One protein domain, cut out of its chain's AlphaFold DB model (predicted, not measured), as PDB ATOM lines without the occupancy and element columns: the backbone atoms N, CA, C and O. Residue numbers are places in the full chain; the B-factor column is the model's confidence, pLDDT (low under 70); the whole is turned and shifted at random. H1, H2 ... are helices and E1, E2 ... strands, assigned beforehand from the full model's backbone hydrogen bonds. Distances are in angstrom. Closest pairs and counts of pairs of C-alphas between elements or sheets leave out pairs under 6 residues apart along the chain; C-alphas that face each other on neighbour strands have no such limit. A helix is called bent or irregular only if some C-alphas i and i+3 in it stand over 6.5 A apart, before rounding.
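What this domain is: This is residues 182 to 247 of the 330 residues of an uncharacterized protein of Streptomyces sp. CB03238 (UniProt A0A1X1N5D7). A long, twisted ribbon of two antiparallel strands, the hairpin of E2 and E3, makes the length of a rod. The shorter, bent strand E1 runs beside E3, and the short helix H1 packs on the sheet near the end of the ribbon where E2 begins and E3 ends; at the opposite end residues 214 to 219 of the hairpin's loop stick out. The printed part has 66 residues with three named strands and one named helix, in the order E1, E2, E3, H1; the sheet order is E1, E3, E2, mixed, and the class is mostly strand. The whole is loose, with a radius of gyration of the C-alphas of 15.3 A, and spans 46 by 20 by 16 A.

How they stand to each other: E1, residues 185 to 192, is an edge strand and bends by 66 degrees at residue 189. E2, residues 200 to 212, is the other edge strand and bends by 55 degrees at residue 208. E1 and E2 are apart. E3, residues 222 to 234, is the inner strand. It is parallel to E1, with 31 degrees between their directions; N 188 and O 228, 2.9 A apart, and N 192 and O 230, 2.8 A apart, are within hydrogen-bond range. E3 and E2 form a hairpin, antiparallel at 167 degrees, with N 203 and O 231 at 2.9 A and N 223 and O 211 at 2.9 A, both within hydrogen-bond range. H1, residues 239 to 246, is on the sheet, with 31 pairs of C-alphas within 10 A. Its closest C-alphas to E3 are those of Gln 242 and Val 233, 5.4 A apart; to E2, those of Ala 246 and His 205, 5.9 A apart. In H1 every O i to N i+4 pair is within hydrogen-bond range.

Where its parts are: E1 begins at C-alpha 185, (120.708, 80.145, 74.491), and measures 18.4 A from first to last C-alpha. E2 measures 33.8 A and ends at C-alpha 212, (130.320, 76.454, 81.373). E3 measures 34.3 A. H1 measures 10.3 A and ends at C-alpha 246, (105.141, 76.327, 83.857); it is not bent.

The domain as a whole: The C-alphas of Thr 217 and Pro 236 are the two farthest apart, at 47.0 A, and those of Glu 182 and Thr 247, the first and last printed, are 24.3 A apart. The printed part has no cut. The link from E3 to H1 is tight, with 4 residues; those from E1 to E2, with 7, and from E2 to E3, with 9, are short. The mean pLDDT of the printed part is 79.0, and residues 195 to 198 and 213 to 221 are under 70.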
ATOM      1  N   GLU A 182     124.943  88.409  73.852       84.75
ATOM      2  CA  GLU A 182     125.880  87.271  73.856       84.75
ATOM      3  C   GLU A 182     125.483  86.166  74.853       84.75
ATOM      4  O   GLU A 182     126.257  85.241  75.090       84.75
ATOM      5  N   MET A 183     124.299  86.252  75.469       87.31
ATOM      6  CA  MET A 183     123.847  85.238  76.420       87.31
ATOM      7  C   MET A 183     123.675  83.881  75.721       87.31
ATOM      8  O   MET A 183     122.923  83.805  74.746       87.31
ATOM      9  N   PRO A 184     124.308  82.800  76.217       88.38
ATOM     10  CA  PRO A 184     124.095  81.467  75.674       88.38
ATOM     11  C   PRO A 184     122.615  81.095  75.733       88.38
ATOM     12  O   PRO A 184     121.992  81.205  76.789       88.38
ATOM     13  N   LEU A 185     122.072  80.644  74.605       89.38
ATOM     14  CA  LEU A 185     120.708  80.145  74.491       89.38
ATOM     15  C   LEU A 185     120.750  78.636  74.262       89.38
ATOM     16  O   LEU A 185     121.455  78.159  73.375       89.38
ATOM     17  N   SER A 186     119.981  77.900  75.052       88.69
ATOM     18  CA  SER A 186     119.803  76.455  74.916       88.69
ATOM     19  C   SER A 186     118.319  76.114  74.898       88.69
ATOM     20  O   SER A 186     117.500  76.835  75.471       88.69
ATOM     21  N   LEU A 187     117.979  75.030  74.215       86.88
ATOM     22  CA  LEU A 187     116.655  74.426  74.253       86.88
ATOM     23  C   LEU A 187     116.775  73.147  75.084       86.88
ATOM     24  O   LEU A 187     117.703  72.373  74.859       86.88
ATOM     25  N   ASP A 188     115.888  72.955  76.057       83.94
ATOM     26  CA  ASP A 188     115.718  71.647  76.691       83.94
ATOM     27  C   ASP A 188     114.970  70.759  75.690       83.94
ATOM     28  O   ASP A 188     113.830  71.056  75.319       83.94
ATOM     29  N   ASP A 189     115.632  69.701  75.224       78.88
ATOM     30  CA  ASP A 189     115.064  68.753  74.260       78.88
ATOM     31  C   ASP A 189     113.934  67.908  74.875       78.88
ATOM     32  O   ASP A 189     113.223  67.192  74.167       78.88
ATOM     33  N   HIS A 190     113.740  67.992  76.194       79.88
ATOM     34  CA  HIS A 190     112.690  67.281  76.901       79.88
ATOM     35  C   HIS A 190     111.484  68.185  77.145       79.88
ATOM     36  O   HIS A 190     111.581  69.264  77.733       79.88
ATOM     37  N   HIS A 191     110.310  67.691  76.768       83.88
ATOM     38  CA  HIS A 191     109.057  68.254  77.250       83.88
ATOM     39  C   HIS A 191     108.870  67.878  78.720       83.88
ATOM     40  O   HIS A 191     109.186  66.752  79.105       83.88
ATOM     41  N   ARG A 192     108.330  68.780  79.536       83.56
ATOM     42  CA  ARG A 192     108.010  68.533  80.949       83.56
ATOM     43  C   ARG A 192     106.512  68.595  81.175       83.56
ATOM     44  O   ARG A 192     105.852  69.409  80.542       83.56
ATOM     45  N   ALA A 193     105.973  67.766  82.058       84.19
ATOM     46  CA  ALA A 193     104.531  67.736  82.299       84.19
ATOM     47  C   ALA A 193     104.182  67.271  83.709       84.19
ATOM     48  O   ALA A 193     104.968  66.592  84.373       84.19
ATOM     49  N   LEU A 194     102.952  67.573  84.125       80.31
ATOM     50  CA  LEU A 194     102.330  66.898  85.256       80.31
ATOM     51  C   LEU A 194     101.918  65.472  84.855       80.31
ATOM     52  O   LEU A 194     101.282  65.291  83.812       80.31
ATOM     53  N   PRO A 195     102.241  64.454  85.671       69.62
ATOM     54  CA  PRO A 195     101.785  63.095  85.416       69.62
ATOM     55  C   PRO A 195     100.252  62.987  85.436       69.62
ATOM     56  O   PRO A 195      99.612  63.432  86.387       69.62
ATOM     57  N   GLY A 196      99.677  62.317  84.433       66.75
ATOM     58  CA  GLY A 196      98.302  61.804  84.483       66.75
ATOM     59  C   GLY A 196      97.173  62.741  84.038       66.75
ATOM     60  O   GLY A 196      96.017  62.336  84.141       66.75
ATOM     61  N   GLU A 197      97.456  63.945  83.530       68.38
ATOM     62  CA  GLU A 197      96.397  64.833  83.024       68.38
ATOM     63  C   GLU A 197      96.172  64.701  81.507       68.38
ATOM     64  O   GLU A 197      97.131  64.827  80.748       68.38
ATOM     65  N   PRO A 198      94.927  64.454  81.048       58.69
ATOM     66  CA  PRO A 198      94.632  64.145  79.647       58.69
ATOM     67  C   PRO A 198      94.534  65.372  78.728       58.69
ATOM     68  O   PRO A 198      94.711  65.225  77.520       58.69
ATOM     69  N   ASP A 199      94.275  66.563  79.276       72.12
ATOM     70  CA  ASP A 199      94.080  67.791  78.505       72.12
ATOM     71  C   ASP A 199      95.212  68.783  78.816       72.12
ATOM     72  O   ASP A 199      95.232  69.429  79.864       72.12
ATOM     73  N   GLN A 200      96.193  68.871  77.912       79.75
ATOM     74  CA  GLN A 200      97.399  69.680  78.100       79.75
ATOM     75  C   GLN A 200      97.682  70.574  76.889       79.75
ATOM     76  O   GLN A 200      97.479  70.176  75.739       79.75
ATOM     77  N   VAL A 201      98.195  71.779  77.142       77.75
ATOM     78  CA  VAL A 201      98.666  72.715  76.107       77.75
ATOM     79  C   VAL A 201     100.165  72.947  76.268       77.75
ATOM     80  O   VAL A 201     100.693  72.942  77.377       77.75
ATOM     81  N   HIS A 202     100.858  73.131  75.144       82.25
ATOM     82  CA  HIS A 202     102.284  73.435  75.112       82.25
ATOM     83  C   HIS A 202     102.556  74.918  75.370       82.25
ATOM     84  O   HIS A 202     102.050  75.766  74.638       82.25
ATOM     85  N   THR A 203     103.445  75.202  76.318       85.94
ATOM     86  CA  THR A 203     104.053  76.522  76.530       85.94
ATOM     87  C   THR A 203     105.578  76.419  76.580       85.94
ATOM     88  O   THR A 203     106.144  75.335  76.770       85.94
ATOM     89  N   ILE A 204     106.263  77.546  76.396       86.69
ATOM     90  CA  ILE A 204     107.709  77.655  76.585       86.69
ATOM     91  C   ILE A 204     107.976  78.374  77.904       86.69
ATOM     92  O   ILE A 204     107.593  79.527  78.088       86.69
ATOM     93  N   HIS A 205     108.705  77.712  78.796       87.50
ATOM     94  CA  HIS A 205     109.175  78.282  80.048       87.50
ATOM     95  C   HIS A 205     110.659  78.689  79.942       87.50
ATOM     96  O   HIS A 205     111.524  77.827  79.724       87.50
ATOM     97  N   PRO A 206     110.991  79.983  80.078       90.19
ATOM     98  CA  PRO A 206     112.369  80.445  80.114       90.19
ATOM     99  C   PRO A 206     112.979  80.292  81.512       90.19
ATOM    100  O   PRO A 206     112.414  80.723  82.512       90.19
ATOM    101  N   ARG A 207     114.203  79.765  81.575       88.50
ATOM    102  CA  ARG A 207     114.956  79.556  82.817       88.50
ATOM    103  C   ARG A 207     116.378  80.088  82.701       88.50
ATOM    104  O   ARG A 207     117.047  79.893  81.690       88.50
ATOM    105  N   LEU A 208     116.886  80.685  83.781       89.00
ATOM    106  CA  LEU A 208     118.316  80.977  83.904       89.00
ATOM    107  C   LEU A 208     119.081  79.726  84.338       89.00
ATOM    108  O   LEU A 208     118.778  79.109  85.360       89.00
ATOM    109  N   VAL A 209     120.114  79.380  83.580       87.94
ATOM    110  CA  VAL A 209     121.040  78.284  83.875       87.94
ATOM    111  C   VAL A 209     122.465  78.810  83.983       87.94
ATOM    112  O   VAL A 209     122.806  79.847  83.423       87.94
ATOM    113  N   ALA A 210     123.313  78.098  84.719       84.75
ATOM    114  CA  ALA A 210     124.750  78.338  84.689       84.75
ATOM    115  C   ALA A 210     125.358  77.489  83.568       84.75
ATOM    116  O   ALA A 210     125.280  76.264  83.617       84.75
ATOM    117  N   VAL A 211     125.971  78.142  82.586       81.00
ATOM    118  CA  VAL A 211     126.647  77.502  81.457       81.00
ATOM    119  C   VAL A 211     128.154  77.593  81.669       81.00
ATOM    120  O   VAL A 211     128.676  78.625  82.101       81.00
ATOM    121  N   VAL A 212     128.855  76.495  81.394       76.81
ATOM    122  CA  VAL A 212     130.320  76.454  81.373       76.81
ATOM    123  C   VAL A 212     130.760  76.733  79.941       76.81
ATOM    124  O   VAL A 212     130.457  75.965  79.028       76.81
ATOM    125  N   SER A 213     131.434  77.857  79.726       57.81
ATOM    126  CA  SER A 213     131.896  78.257  78.396       57.81
ATOM    127  C   SER A 213     133.182  77.500  78.025       57.81
ATOM    128  O   SER A 213     134.272  77.921  78.393       57.81
ATOM    129  N   GLY A 214     133.066  76.396  77.273       57.38
ATOM    130  CA  GLY A 214     134.186  75.721  76.587       57.38
ATOM    131  C   GLY A 214     134.590  74.331  77.115       57.38
ATOM    132  O   GLY A 214     134.111  73.868  78.140       57.38
ATOM    133  N   LEU A 215     135.512  73.662  76.397       47.56
ATOM    134  CA  LEU A 215     136.136  72.358  76.733       47.56
ATOM    135  C   LEU A 215     137.125  72.426  77.922       47.56
ATOM    136  O   LEU A 215     137.952  71.530  78.102       47.56
ATOM    137  N   ALA A 216     137.102  73.509  78.694       47.03
ATOM    138  CA  ALA A 216     138.027  73.737  79.792       47.03
ATOM    139  C   ALA A 216     137.463  73.188  81.114       47.03
ATOM    140  O   ALA A 216     136.257  73.109  81.325       47.03
ATOM    141  N   THR A 217     138.372  72.758  81.986       50.22
ATOM    142  CA  THR A 217     138.115  72.086  83.269       50.22
ATOM    143  C   THR A 217     137.161  72.860  84.191       50.22
ATOM    144  O   THR A 217     137.200  74.085  84.206       50.22
ATOM    145  N   GLU A 218     136.396  72.138  85.026       46.00
ATOM    146  CA  GLU A 218     135.316  72.581  85.947       46.00
ATOM    147  C   GLU A 218     135.585  73.815  86.845       46.00
ATOM    148  O   GLU A 218     134.678  74.289  87.529       46.00
ATOM    149  N   ALA A 219     136.811  74.338  86.870       47.09
ATOM    150  CA  ALA A 219     137.228  75.468  87.694       47.09
ATOM    151  C   ALA A 219     137.001  76.858  87.056       47.09
ATOM    152  O   ALA A 219     137.239  77.858  87.733       47.09
ATOM    153  N   GLU A 220     136.550  76.959  85.798       52.19
ATOM    154  CA  GLU A 220     136.305  78.254  85.140       52.19
ATOM    155  C   GLU A 220     134.851  78.751  85.220       52.19
ATOM    156  O   GLU A 220     133.890  78.001  85.388       52.19
ATOM    157  N   SER A 221     134.729  80.081  85.171       60.62
ATOM    158  CA  SER A 221     133.555  80.883  85.516       60.62
ATOM    159  C   SER A 221     132.261  80.406  84.854       60.62
ATOM    160  O   SER A 221     132.102  80.500  83.637       60.62
ATOM    161  N   LYS A 222     131.297  79.981  85.677       75.44
ATOM    162  CA  LYS A 222     129.909  79.765  85.257       75.44
ATOM    163  C   LYS A 222     129.317  81.097  84.798       75.44
ATOM    164  O   LYS A 222     129.244  82.038  85.588       75.44
ATOM    165  N   GLN A 223     128.891  81.172  83.543       81.69
ATOM    166  CA  GLN A 223     128.192  82.333  82.997       81.69
ATOM    167  C   GLN A 223     126.679  82.076  82.992       81.69
ATOM    168  O   GLN A 223     126.256  80.926  82.858       81.69
ATOM    169  N   PRO A 224     125.837  83.107  83.163       87.00
ATOM    170  CA  PRO A 224     124.398  82.946  83.019       87.00
ATOM    171  C   PRO A 224     124.041  82.666  81.553       87.00
ATOM    172  O   PRO A 224     124.456  83.402  80.661       87.00
ATOM    173  N   GLY A 225     123.248  81.625  81.321       89.50
ATOM    174  CA  GLY A 225     122.601  81.315  80.049       89.50
ATOM    175  C   GLY A 225     121.086  81.232  80.205       89.50
ATOM    176  O   GLY A 225     120.570  81.082  81.316       89.50
ATOM    177  N   LEU A 226     120.380  81.330  79.084       91.56
ATOM    178  CA  LEU A 226     118.942  81.127  78.989       91.56
ATOM    179  C   LEU A 226     118.671  79.717  78.455       91.56
ATOM    180  O   LEU A 226     119.187  79.328  77.406       91.56
ATOM    181  N   MET A 227     117.858  78.950  79.168       91.38
ATOM    182  CA  MET A 227     117.330  77.670  78.710       91.38
ATOM    183  C   MET A 227     115.834  77.820  78.470       91.38
ATOM    184  O   MET A 227     115.106  78.259  79.357       91.38
ATOM    185  N   LEU A 228     115.382  77.479  77.270       91.44
ATOM    186  CA  LEU A 228     113.968  77.426  76.924       91.44
ATOM    187  C   LEU A 228     113.498  75.990  77.108       91.44
ATOM    188  O   LEU A 228     114.036  75.083  76.479       91.44
ATOM    189  N   THR A 229     112.522  75.782  77.980       88.44
ATOM    190  CA  THR A 229     111.984  74.454  78.282       88.44
ATOM    191  C   THR A 229     110.568  74.364  77.764       88.44
ATOM    192  O   THR A 229     109.778  75.280  77.974       88.44
ATOM    193  N   GLN A 230     110.227  73.271  77.092       88.62
ATOM    194  CA  GLN A 230     108.847  73.042  76.687       88.62
ATOM    195  C   GLN A 230     108.093  72.406  77.851       88.62
ATOM    196  O   GLN A 230     108.503  71.360  78.354       88.62
ATOM    197  N   VAL A 231     107.004  73.033  78.284       86.75
ATOM    198  CA  VAL A 231     106.192  72.562  79.407       86.75
ATOM    199  C   VAL A 231     104.760  72.357  78.939       86.75
ATOM    200  O   VAL A 231     104.216  73.159  78.182       86.75
ATOM    201  N   TYR A 232     104.158  71.269  79.385       87.44
ATOM    202  CA  TYR A 232     102.741  71.017  79.263       87.44
ATOM    203  C   TYR A 232     102.018  71.543  80.498       87.44
ATOM    204  O   TYR A 232     102.341  71.158  81.625       87.44
ATOM    205  N   VAL A 233     101.031  72.405  80.277       85.19
ATOM    206  CA  VAL A 233     100.177  72.961  81.330       85.19
ATOM    207  C   VAL A 233      98.751  72.414  81.206       85.19
ATOM    208  O   VAL A 233      98.305  72.168  80.079       85.19
ATOM    209  N   PRO A 234      98.036  72.213  82.330       81.69
ATOM    210  CA  PRO A 234      96.635  71.794  82.334       81.69
ATOM    211  C   PRO A 234      95.739  72.715  81.504       81.69
ATOM    212  O   PRO A 234      95.892  73.937  81.551       81.69
ATOM    213  N   PHE A 235      94.760  72.148  80.798       79.69
ATOM    214  CA  PHE A 235      93.718  72.916  80.119       79.69
ATOM    215  C   PHE A 235      92.342  72.238  80.254       79.69
ATOM    216  O   PHE A 235      92.243  71.040  80.034       79.69
ATOM    217  N   PRO A 236      91.250  72.972  80.539       82.94
ATOM    218  CA  PRO A 236      91.204  74.401  80.841       82.94
ATOM    219  C   PRO A 236      91.679  74.692  82.276       82.94
ATOM    220  O   PRO A 236      91.182  74.093  83.225       82.94
ATOM    221  N   ALA A 237      92.597  75.647  82.424       81.56
ATOM    222  CA  ALA A 237      93.045  76.203  83.706       81.56
ATOM    223  C   ALA A 237      93.224  77.724  83.563       81.56
ATOM    224  O   ALA A 237      93.412  78.207  82.443       81.56
ATOM    225  N   GLU A 238      93.151  78.474  84.663       87.38
ATOM    226  CA  GLU A 238      93.375  79.931  84.648       87.38
ATOM    227  C   GLU A 238      94.849  80.256  84.333       87.38
ATOM    228  O   GLU A 238      95.744  79.483  84.681       87.38
ATOM    229  N   ASP A 239      95.129  81.413  83.722       83.62
ATOM    230  CA  ASP A 239      96.492  81.811  83.314       83.62
ATOM    231  C   ASP A 239      97.497  81.774  84.486       83.62
ATOM    232  O   ASP A 239      98.654  81.389  84.318       83.62
ATOM    233  N   GLU A 240      97.055  82.122  85.701       85.25
ATOM    234  CA  GLU A 240      97.884  82.047  86.913       85.25
ATOM    235  C   GLU A 240      98.239  80.602  87.297       85.25
ATOM    236  O   GLU A 240      99.357  80.341  87.744       85.25
ATOM    237  N   GLU A 241      97.317  79.654  87.108       84.50
ATOM    238  CA  GLU A 241      97.545  78.232  87.386       84.50
ATOM    239  C   GLU A 241      98.489  77.627  86.345       84.50
ATOM    240  O   GLU A 241      99.427  76.912  86.701       84.50
ATOM    241  N   GLN A 242      98.302  77.974  85.069       84.62
ATOM    242  CA  GLN A 242      99.204  77.567  83.991       84.62
ATOM    243  C   GLN A 242     100.618  78.115  84.223       84.62
ATOM    244  O   GLN A 242     101.586  77.356  84.155       84.62
ATOM    245  N   ALA A 243     100.750  79.391  84.598       84.06
ATOM    246  CA  ALA A 243     102.038  80.008  84.911       84.06
ATOM    247  C   ALA A 243     102.698  79.379  86.148       84.06
ATOM    248  O   ALA A 243     103.914  79.157  86.171       84.06
ATOM    249  N   ALA A 244     101.907  79.048  87.173       85.38
ATOM    250  CA  ALA A 244     102.394  78.335  88.346       85.38
ATOM    251  C   ALA A 244     102.933  76.945  87.983       85.38
ATOM    252  O   ALA A 244     103.967  76.549  88.510       85.38
ATOM    253  N   VAL A 245     102.286  76.218  87.067       84.31
ATOM    254  CA  VAL A 245     102.794  74.928  86.575       84.31
ATOM    255  C   VAL A 245     104.031  75.117  85.697       84.31
ATOM    256  O   VAL A 245     105.020  74.421  85.904       84.31
ATOM    257  N   ALA A 246     104.026  76.074  84.769       83.31
ATOM    258  CA  ALA A 246     105.141  76.327  83.857       83.31
ATOM    259  C   ALA A 246     106.453  76.650  84.590       83.31
ATOM    260  O   ALA A 246     107.525  76.267  84.133       83.31
ATOM    261  N   THR A 247     106.362  77.309  85.747       83.31
ATOM    262  CA  THR A 247     107.513  77.728  86.566       83.31
ATOM    263  C   THR A 247     108.035  76.652  87.525       83.31
ATOM    264  O   THR A 247     108.975  76.905  88.282       83.31
TER     265      THR A 247